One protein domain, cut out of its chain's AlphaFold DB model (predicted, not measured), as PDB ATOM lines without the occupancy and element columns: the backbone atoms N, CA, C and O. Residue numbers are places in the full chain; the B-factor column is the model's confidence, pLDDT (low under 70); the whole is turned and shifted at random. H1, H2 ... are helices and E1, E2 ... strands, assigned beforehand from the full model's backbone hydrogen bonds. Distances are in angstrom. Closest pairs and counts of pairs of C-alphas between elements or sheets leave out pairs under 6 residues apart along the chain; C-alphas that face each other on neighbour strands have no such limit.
ATOM      1  N   THR A   7       5.961  19.563  35.320       97.00
ATOM      2  CA  THR A   7       7.262  20.240  35.167       97.00
ATOM      3  C   THR A   7       8.387  19.466  35.835       97.00
ATOM      4  O   THR A   7       9.477  19.368  35.281       97.00
ATOM      5  N   THR A   8       8.117  18.868  36.990       97.81
ATOM      6  CA  THR A   8       9.050  18.030  37.740       97.81
ATOM      7  C   THR A   8       9.353  16.776  36.944       97.81
ATOM      8  O   THR A   8      10.518  16.458  36.725       97.81
ATOM      9  N   MET A   9       8.315  16.110  36.438       98.19
ATOM     10  CA  MET A   9       8.475  14.929  35.595       98.19
ATOM     11  C   MET A   9       9.271  15.245  34.324       98.19
ATOM     12  O   MET A   9      10.248  14.557  34.055       98.19
ATOM     13  N   GLY A  10       8.926  16.314  33.597       97.88
ATOM     14  CA  GLY A  10       9.651  16.725  32.390       97.88
ATOM     15  C   GLY A  10      11.116  17.082  32.666       97.88
ATOM     16  O   GLY A  10      12.006  16.631  31.949       97.88
ATOM     17  N   ARG A  11      11.399  17.822  33.749       98.19
ATOM     18  CA  ARG A  11      12.775  18.144  34.176       98.19
ATOM     19  C   ARG A  11      13.575  16.900  34.552       98.19
ATOM     20  O   ARG A  11      14.754  16.829  34.225       98.19
ATOM     21  N   LEU A  12      12.966  15.938  35.245       98.31
ATOM     22  CA  LEU A  12      13.628  14.682  35.598       98.31
ATOM     23  C   LEU A  12      13.866  13.818  34.357       98.31
ATOM     24  O   LEU A  12      14.965  13.301  34.205       98.31
ATOM     25  N   MET A  13      12.894  13.717  33.448       98.31
ATOM     26  CA  MET A  13      13.072  13.007  32.178       98.31
ATOM     27  C   MET A  13      14.223  13.600  31.365       98.31
ATOM     28  O   MET A  13      15.065  12.850  30.894       98.31
ATOM     29  N   GLN A  14      14.307  14.929  31.263       98.12
ATOM     30  CA  GLN A  14      15.432  15.590  30.601       98.12
ATOM     31  C   GLN A  14      16.758  15.351  31.338       98.12
ATOM     32  O   GLN A  14      17.766  15.076  30.706       98.12
ATOM     33  N   LYS A  15      16.770  15.432  32.675       98.38
ATOM     34  CA  LYS A  15      17.979  15.226  33.492       98.38
ATOM     35  C   LYS A  15      18.556  13.810  33.373       98.38
ATOM     36  O   LYS A  15      19.754  13.638  33.572       98.38
ATOM     37  N   TYR A  16      17.704  12.818  33.144       98.38
ATOM     38  CA  TYR A  16      18.085  11.410  33.037       98.38
ATOM     39  C   TYR A  16      18.075  10.899  31.590       98.38
ATOM     40  O   TYR A  16      18.054   9.689  31.394       98.38
ATOM     41  N   ASP A  17      18.057  11.803  30.602       98.38
ATOM     42  CA  ASP A  17      18.090  11.475  29.171       98.38
ATOM     43  C   ASP A  17      16.989  10.478  28.743       98.38
ATOM     44  O   ASP A  17      17.195   9.589  27.924       98.38
ATOM     45  N   LEU A  18      15.790  10.611  29.325       98.38
ATOM     46  CA  LEU A  18      14.650   9.711  29.099       98.38
ATOM     47  C   LEU A  18      13.670  10.203  28.027       98.38
ATOM     48  O   LEU A  18      12.774   9.450  27.652       98.38
ATOM     49  N   ILE A  19      13.783  11.448  27.555       98.38
ATOM     50  CA  ILE A  19      12.832  12.007  26.578       98.38
ATOM     51  C   ILE A  19      12.906  11.229  25.259       98.38
ATOM     52  O   ILE A  19      11.895  10.695  24.805       98.38
ATOM     53  N   GLU A  20      14.098  11.122  24.681       98.44
ATOM     54  CA  GLU A  20      14.341  10.453  23.403       98.44
ATOM     55  C   GLU A  20      14.005   8.951  23.450       98.44
ATOM     56  O   GLU A  20      13.204   8.527  22.619       98.44
ATOM     57  N   PRO A  21      14.448   8.157  24.447       98.44
ATOM     58  CA  PRO A  21      14.056   6.748  24.542       98.44
ATOM     59  C   PRO A  21      12.540   6.533  24.622       98.44
ATOM     60  O   PRO A  21      11.996   5.621  24.004       98.44
ATOM     61  N   ILE A  22      11.818   7.378  25.367       98.25
ATOM     62  CA  ILE A  22      10.355   7.263  25.463       98.25
ATOM     63  C   ILE A  22       9.690   7.668  24.140       98.25
ATOM     64  O   ILE A  22       8.682   7.068  23.756       98.25
ATOM     65  N   ARG A  23      10.240   8.664  23.434       98.38
ATOM     66  CA  ARG A  23       9.782   9.046  22.092       98.38
ATOM     67  C   ARG A  23       9.938   7.901  21.101       98.38
ATOM     68  O   ARG A  23       8.976   7.591  20.403       98.38
ATOM     69  N   GLU A  24      11.103   7.264  21.086       98.56
ATOM     70  CA  GLU A  24      11.395   6.103  20.240       98.56
ATOM     71  C   GLU A  24      10.404   4.968  20.517       98.56
ATOM     72  O   GLU A  24       9.730   4.520  19.593       98.56
ATOM     73  N   MET A  25      10.190   4.604  21.788       98.06
ATOM     74  CA  MET A  25       9.186   3.595  22.160       98.06
ATOM     75  C   MET A  25       7.789   3.932  21.614       98.06
ATOM     76  O   MET A  25       7.094   3.064  21.085       98.06
ATOM     77  N   GLY A  26       7.361   5.193  21.728       97.62
ATOM     78  CA  GLY A  26       6.070   5.635  21.195       97.62
ATOM     79  C   GLY A  26       5.987   5.531  19.668       97.62
ATOM     80  O   GLY A  26       4.964   5.098  19.137       97.62
ATOM     81  N   GLN A  27       7.063   5.883  18.962       96.88
ATOM     82  CA  GLN A  27       7.158   5.799  17.499       96.88
ATOM     83  C   GLN A  27       7.217   4.353  16.991       96.88
ATOM     84  O   GLN A  27       6.665   4.056  15.933       96.88
ATOM     85  N   GLU A  28       7.805   3.441  17.767       98.19
ATOM     86  CA  GLU A  28       7.788   1.992  17.521       98.19
ATOM     87  C   GLU A  28       6.412   1.350  17.779       98.19
ATOM     88  O   GLU A  28       6.214   0.158  17.539       98.19
ATOM     89  N   GLY A  29       5.434   2.134  18.241       97.50
ATOM     90  CA  GLY A  29       4.066   1.681  18.465       97.50
ATOM     91  C   GLY A  29       3.827   1.077  19.847       97.50
ATOM     92  O   GLY A  29       2.779   0.462  20.059       97.50
ATOM     93  N   VAL A  30       4.747   1.258  20.804       98.31
ATOM     94  CA  VAL A  30       4.492   0.889  22.202       98.31
ATOM     95  C   VAL A  30       3.338   1.752  22.731       98.31
ATOM     96  O   VAL A  30       3.435   2.982  22.718       98.31
ATOM     97  N   PRO A  31       2.242   1.156  23.235       98.06
ATOM     98  CA  PRO A  31       1.122   1.931  23.751       98.06
ATOM     99  C   PRO A  31       1.517   2.731  24.997       98.06
ATOM    100  O   PRO A  31       1.940   2.166  26.008       98.06
ATOM    101  N   ILE A  32       1.320   4.051  24.957       98.12
ATOM    102  CA  ILE A  32       1.592   4.947  26.085       98.12
ATOM    103  C   ILE A  32       0.288   5.589  26.549       98.12
ATOM    104  O   ILE A  32      -0.383   6.299  25.808       98.12
ATOM    105  N   TYR A  33      -0.051   5.374  27.819       98.06
ATOM    106  CA  TYR A  33      -1.234   5.959  28.445       98.06
ATOM    107  C   TYR A  33      -0.845   7.061  29.434       98.06
ATOM    108  O   TYR A  33      -0.163   6.783  30.421       98.06
ATOM    109  N   GLY A  34      -1.247   8.309  29.180       97.62
ATOM    110  CA  GLY A  34      -0.966   9.469  30.035       97.62
ATOM    111  C   GLY A  34      -2.205   9.968  30.779       97.62
ATOM    112  O   GLY A  34      -3.203  10.291  30.146       97.62
ATOM    113  N   THR A  35      -2.140  10.093  32.109       97.69
ATOM    114  CA  THR A  35      -3.229  10.653  32.930       97.69
ATOM    115  C   THR A  35      -2.810  11.970  33.581       97.69
ATOM    116  O   THR A  35      -1.716  12.072  34.131       97.69
ATOM    117  N   CYS A  36      -3.665  12.999  33.527       95.62
ATOM    118  CA  CYS A  36      -3.409  14.332  34.099       95.62
ATOM    119  C   CYS A  36      -2.035  14.916  33.686       95.62
ATOM    120  O   CYS A  36      -1.867  15.328  32.539       95.62
ATOM    121  N   ALA A  37      -1.027  14.906  34.566       97.50
ATOM    122  CA  ALA A  37       0.338  15.327  34.240       97.50
ATOM    123  C   ALA A  37       0.953  14.524  33.084       97.50
ATOM    124  O   ALA A  37       1.623  15.099  32.227       97.50
ATOM    125  N   GLY A  38       0.681  13.218  33.019       98.12
ATOM    126  CA  GLY A  38       1.095  12.376  31.904       98.12
ATOM    127  C   GLY A  38       0.461  12.782  30.578       98.12
ATOM    128  O   GLY A  38       1.135  12.725  29.558       98.12
ATOM    129  N   LEU A  39      -0.794  13.246  30.586       97.94
ATOM    130  CA  LEU A  39      -1.441  13.797  29.390       97.94
ATOM    131  C   LEU A  39      -0.725  15.073  28.944       97.94
ATOM    132  O   LEU A  39      -0.376  15.197  27.777       97.94
ATOM    133  N   ILE A  40      -0.430  15.985  29.876       98.12
ATOM    134  CA  ILE A  40       0.307  17.220  29.566       98.12
ATOM    135  C   ILE A  40       1.661  16.901  28.919       98.12
ATOM    136  O   ILE A  40       2.016  17.547  27.940       98.12
ATOM    137  N   LEU A  41       2.393  15.901  29.425       98.38
ATOM    138  CA  LEU A  41       3.690  15.493  28.871       98.38
ATOM    139  C   LEU A  41       3.605  14.943  27.442       98.38
ATOM    140  O   LEU A  41       4.571  15.082  26.704       98.38
ATOM    141  N   LEU A  42       2.490  14.325  27.042       98.44
ATOM    142  CA  LEU A  42       2.330  13.766  25.694       98.44
ATOM    143  C   LEU A  42       2.063  14.829  24.620       98.44
ATOM    144  O   LEU A  42       2.285  14.552  23.446       98.44
ATOM    145  N   ALA A  43       1.600  16.020  25.002       98.31
ATOM    146  CA  ALA A  43       1.267  17.093  24.069       98.31
ATOM    147  C   ALA A  43       2.484  17.565  23.257       98.31
ATOM    148  O   ALA A  43       3.612  17.565  23.754       98.31
ATOM    149  N   VAL A  44       2.246  18.055  22.037       98.06
ATOM    150  CA  VAL A  44       3.285  18.723  21.229       98.06
ATOM    151  C   VAL A  44       3.641  20.108  21.767       98.06
ATOM    152  O   VAL A  44       4.730  20.618  21.527       98.06
ATOM    153  N   LYS A  45       2.724  20.743  22.508       97.50
ATOM    154  CA  LYS A  45       2.979  22.017  23.188       97.50
ATOM    155  C   LYS A  45       2.025  22.251  24.352       97.50
ATOM    156  O   LYS A  45       0.886  21.778  24.357       97.50
ATOM    157  N   THR A  46       2.471  23.067  25.301       97.56
ATOM    158  CA  THR A  46       1.607  23.678  26.314       97.56
ATOM    159  C   THR A  46       1.354  25.146  25.991       97.56
ATOM    160  O   THR A  46       2.206  25.803  25.395       97.56
ATOM    161  N   VAL A  47       0.201  25.683  26.395       97.19
ATOM    162  CA  VAL A  47      -0.111  27.119  26.245       97.19
ATOM    163  C   VAL A  47       0.918  27.985  26.978       97.19
ATOM    164  O   VAL A  47       1.320  29.029  26.475       97.19
ATOM    165  N   GLU A  48       1.366  27.539  28.152       95.19
ATOM    166  CA  GLU A  48       2.327  28.253  28.994       95.19
ATOM    167  C   GLU A  48       3.785  28.094  28.522       95.19
ATOM    168  O   GLU A  48       4.641  28.895  28.892       95.19
ATOM    169  N   GLY A  49       4.079  27.060  27.724       93.94
ATOM    170  CA  GLY A  49       5.436  26.686  27.329       93.94
ATOM    171  C   GLY A  49       6.342  26.279  28.502       93.94
ATOM    172  O   GLY A  49       5.889  25.978  29.610       93.94
ATOM    173  N   GLY A  50       7.655  26.258  28.244       91.69
ATOM    174  CA  GLY A  50       8.689  26.267  29.288       91.69
ATOM    175  C   GLY A  50       8.946  24.955  30.041       91.69
ATOM    176  O   GLY A  50       9.612  24.983  31.076       91.69
ATOM    177  N   GLN A  51       8.451  23.812  29.558       94.62
ATOM    178  CA  GLN A  51       8.790  22.495  30.107       94.62
ATOM    179  C   GLN A  51       9.134  21.497  28.992       94.62
ATOM    180  O   GLN A  51       8.570  21.612  27.903       94.62
ATOM    181  N   PRO A  52      10.002  20.504  29.257       97.50
ATOM    182  CA  PRO A  52      10.197  19.376  28.353       97.50
ATOM    183  C   PRO A  52       8.901  18.576  28.175       97.50
ATOM    184  O   PRO A  52       8.143  18.392  29.133       97.50
ATOM    185  N   LEU A  53       8.665  18.101  26.953       98.19
ATOM    186  CA  LEU A  53       7.506  17.306  26.550       98.19
ATOM    187  C   LEU A  53       7.970  16.110  25.716       98.19
ATOM    188  O   LEU A  53       9.050  16.124  25.135       98.19
ATOM    189  N   LEU A  54       7.134  15.081  25.641       98.25
ATOM    190  CA  LEU A  54       7.367  13.907  24.807       98.25
ATOM    191  C   LEU A  54       6.908  14.128  23.366       98.25
ATOM    192  O   LEU A  54       7.465  13.500  22.482       98.25
ATOM    193  N   GLU A  55       5.966  15.042  23.108       98.12
ATOM    194  CA  GLU A  55       5.501  15.370  21.746       98.12
ATOM    195  C   GLU A  55       4.975  14.146  20.965       98.12
ATOM    196  O   GLU A  55       5.159  14.021  19.759       98.12
ATOM    197  N   LEU A  56       4.315  13.222  21.666       98.06
ATOM    198  CA  LEU A  56       3.815  11.954  21.116       98.06
ATOM    199  C   LEU A  56       2.324  11.985  20.751       98.06
ATOM    200  O   LEU A  56       1.786  11.007  20.236       98.06
ATOM    201  N   MET A  57       1.635  13.087  21.039       97.56
ATOM    202  CA  MET A  57       0.217  13.266  20.758       97.56
ATOM    203  C   MET A  57      -0.027  14.676  20.220       97.56
ATOM    204  O   MET A  57       0.297  15.661  20.889       97.56
ATOM    205  N   ASP A  58      -0.614  14.766  19.024       97.56
ATOM    206  CA  ASP A  58      -0.927  16.030  18.345       97.56
ATOM    207  C   ASP A  58      -2.076  16.770  19.047       97.56
ATOM    208  O   ASP A  58      -3.251  16.681  18.693       97.56
ATOM    209  N   MET A  59      -1.723  17.451  20.133       97.38
ATOM    210  CA  MET A  59      -2.626  18.253  20.941       97.38
ATOM    211  C   MET A  59      -1.887  19.392  21.640       97.38
ATOM    212  O   MET A  59      -0.675  19.352  21.869       97.38
ATOM    213  N   VAL A  60      -2.657  20.397  22.046       97.94
ATOM    214  CA  VAL A  60      -2.184  21.530  22.841       97.94
ATOM    215  C   VAL A  60      -2.783  21.439  24.232       97.94
ATOM    216  O   VAL A  60      -4.001  21.509  24.383       97.94
ATOM    217  N   ALA A  61      -1.941  21.319  25.253       96.88
ATOM    218  CA  ALA A  61      -2.403  21.262  26.635       96.88
ATOM    219  C   ALA A  61      -2.370  22.652  27.291       96.88
ATOM    220  O   ALA A  61      -1.401  23.396  27.161       96.88
ATOM    221  N   ARG A  62      -3.412  23.002  28.049       96.12
ATOM    222  CA  ARG A  62      -3.405  24.170  28.939       96.12
ATOM    223  C   ARG A  62      -3.311  23.693  30.380       96.12
ATOM    224  O   ARG A  62      -4.168  22.931  30.830       96.12
ATOM    225  N   ARG A  63      -2.279  24.118  31.105       94.31
ATOM    226  CA  ARG A  63      -2.075  23.696  32.496       94.31
ATOM    227  C   ARG A  63      -3.018  24.465  33.418       94.31
ATOM    228  O   ARG A  63      -3.287  25.639  33.199       94.31
TER     229      ARG A  63
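AT A GLANCE: This is residues 7 to 63 of the 73 residues of the protein "5'-phosphate synthase pdxT subunit" of Candidatus Hakubanella thermoalkaliphilus (UniProt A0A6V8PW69). Two short parallel strands, E1 and E2, make a small ribbon on one side of the domain, with the short helix H3 leading straight into E1; across the domain, H1 and H2 meet near their ends as an L. The loop of residues 47 to 56 leaves the ribbon after E1, swings out and folds back to the start of E2. The printed part has 57 residues, with three named helices and two named strands in the order H1, H2, H3, E1, E2; the class is mixed, helices and strands. The whole is compact, with a radius of gyration of the C-alphas of 10.5 A, and is rounded, spanning 29 by 24 by 16 A.

HOW THE PARTS SIT: E1, residues 43 to 46, and E2, residues 57 to 61, are parallel neighbours, with 13 degrees between their directions. The C-alphas of Thr 46 and Ala 61 face each other at 4.7 A. N 44 and O 59 are within hydrogen-bond range at 3.2 A, and so are N 61 and O 45 at 3.0 A. H3, residues 37 to 42, is joined to E1 by a tight link with 0 residues between them. The closest C-alphas of H3 and E2 are those of Leu 42 and Met 57, 5.4 A apart. H1, residues 7 to 15, is close to H3 but not clearly touching; their closest C-alphas, those of Gly 10 and Leu 41, are 7.0 A apart. The two run the same way at a steep tilt of 52 degrees. H2, residues 19 to 27, is close to H1 but not clearly touching; their closest C-alphas, those of Met 13 and Ile 19, are 5.7 A apart. H1 and H2 stand about perpendicular, at 83 degrees. H2 is apart from H3, E1 and E2, and H1 is apart from E1 and E2. In H1, H2 and H3 every O i to N i+4 pair is within hydrogen-bond range.

IN THESE COORDINATES: E1 is 7.0 A long from first to last C-alpha. E2 is 10.3 A long and ends with C-alpha 61 at (-2.403, 21.262, 26.635). H3 is 8.9 A long and begins with C-alpha 37 at (0.338, 15.327, 34.240). H1 is 11.9 A long, from C-alpha 7 at (7.262, 20.240, 35.167). H2 is 12.4 A long.

THE WHOLE: The two C-alphas farthest apart are those of Glu 28 and Glu 48, at 29.2 A. The printed part has no cut. The links from H1 to H2 and from H3 to E1 are tight, those from H2 to H3 and from E1 to E2 are short, and no link is long. The mean pLDDT of the printed part is 97.5, and no printed residue is under 70.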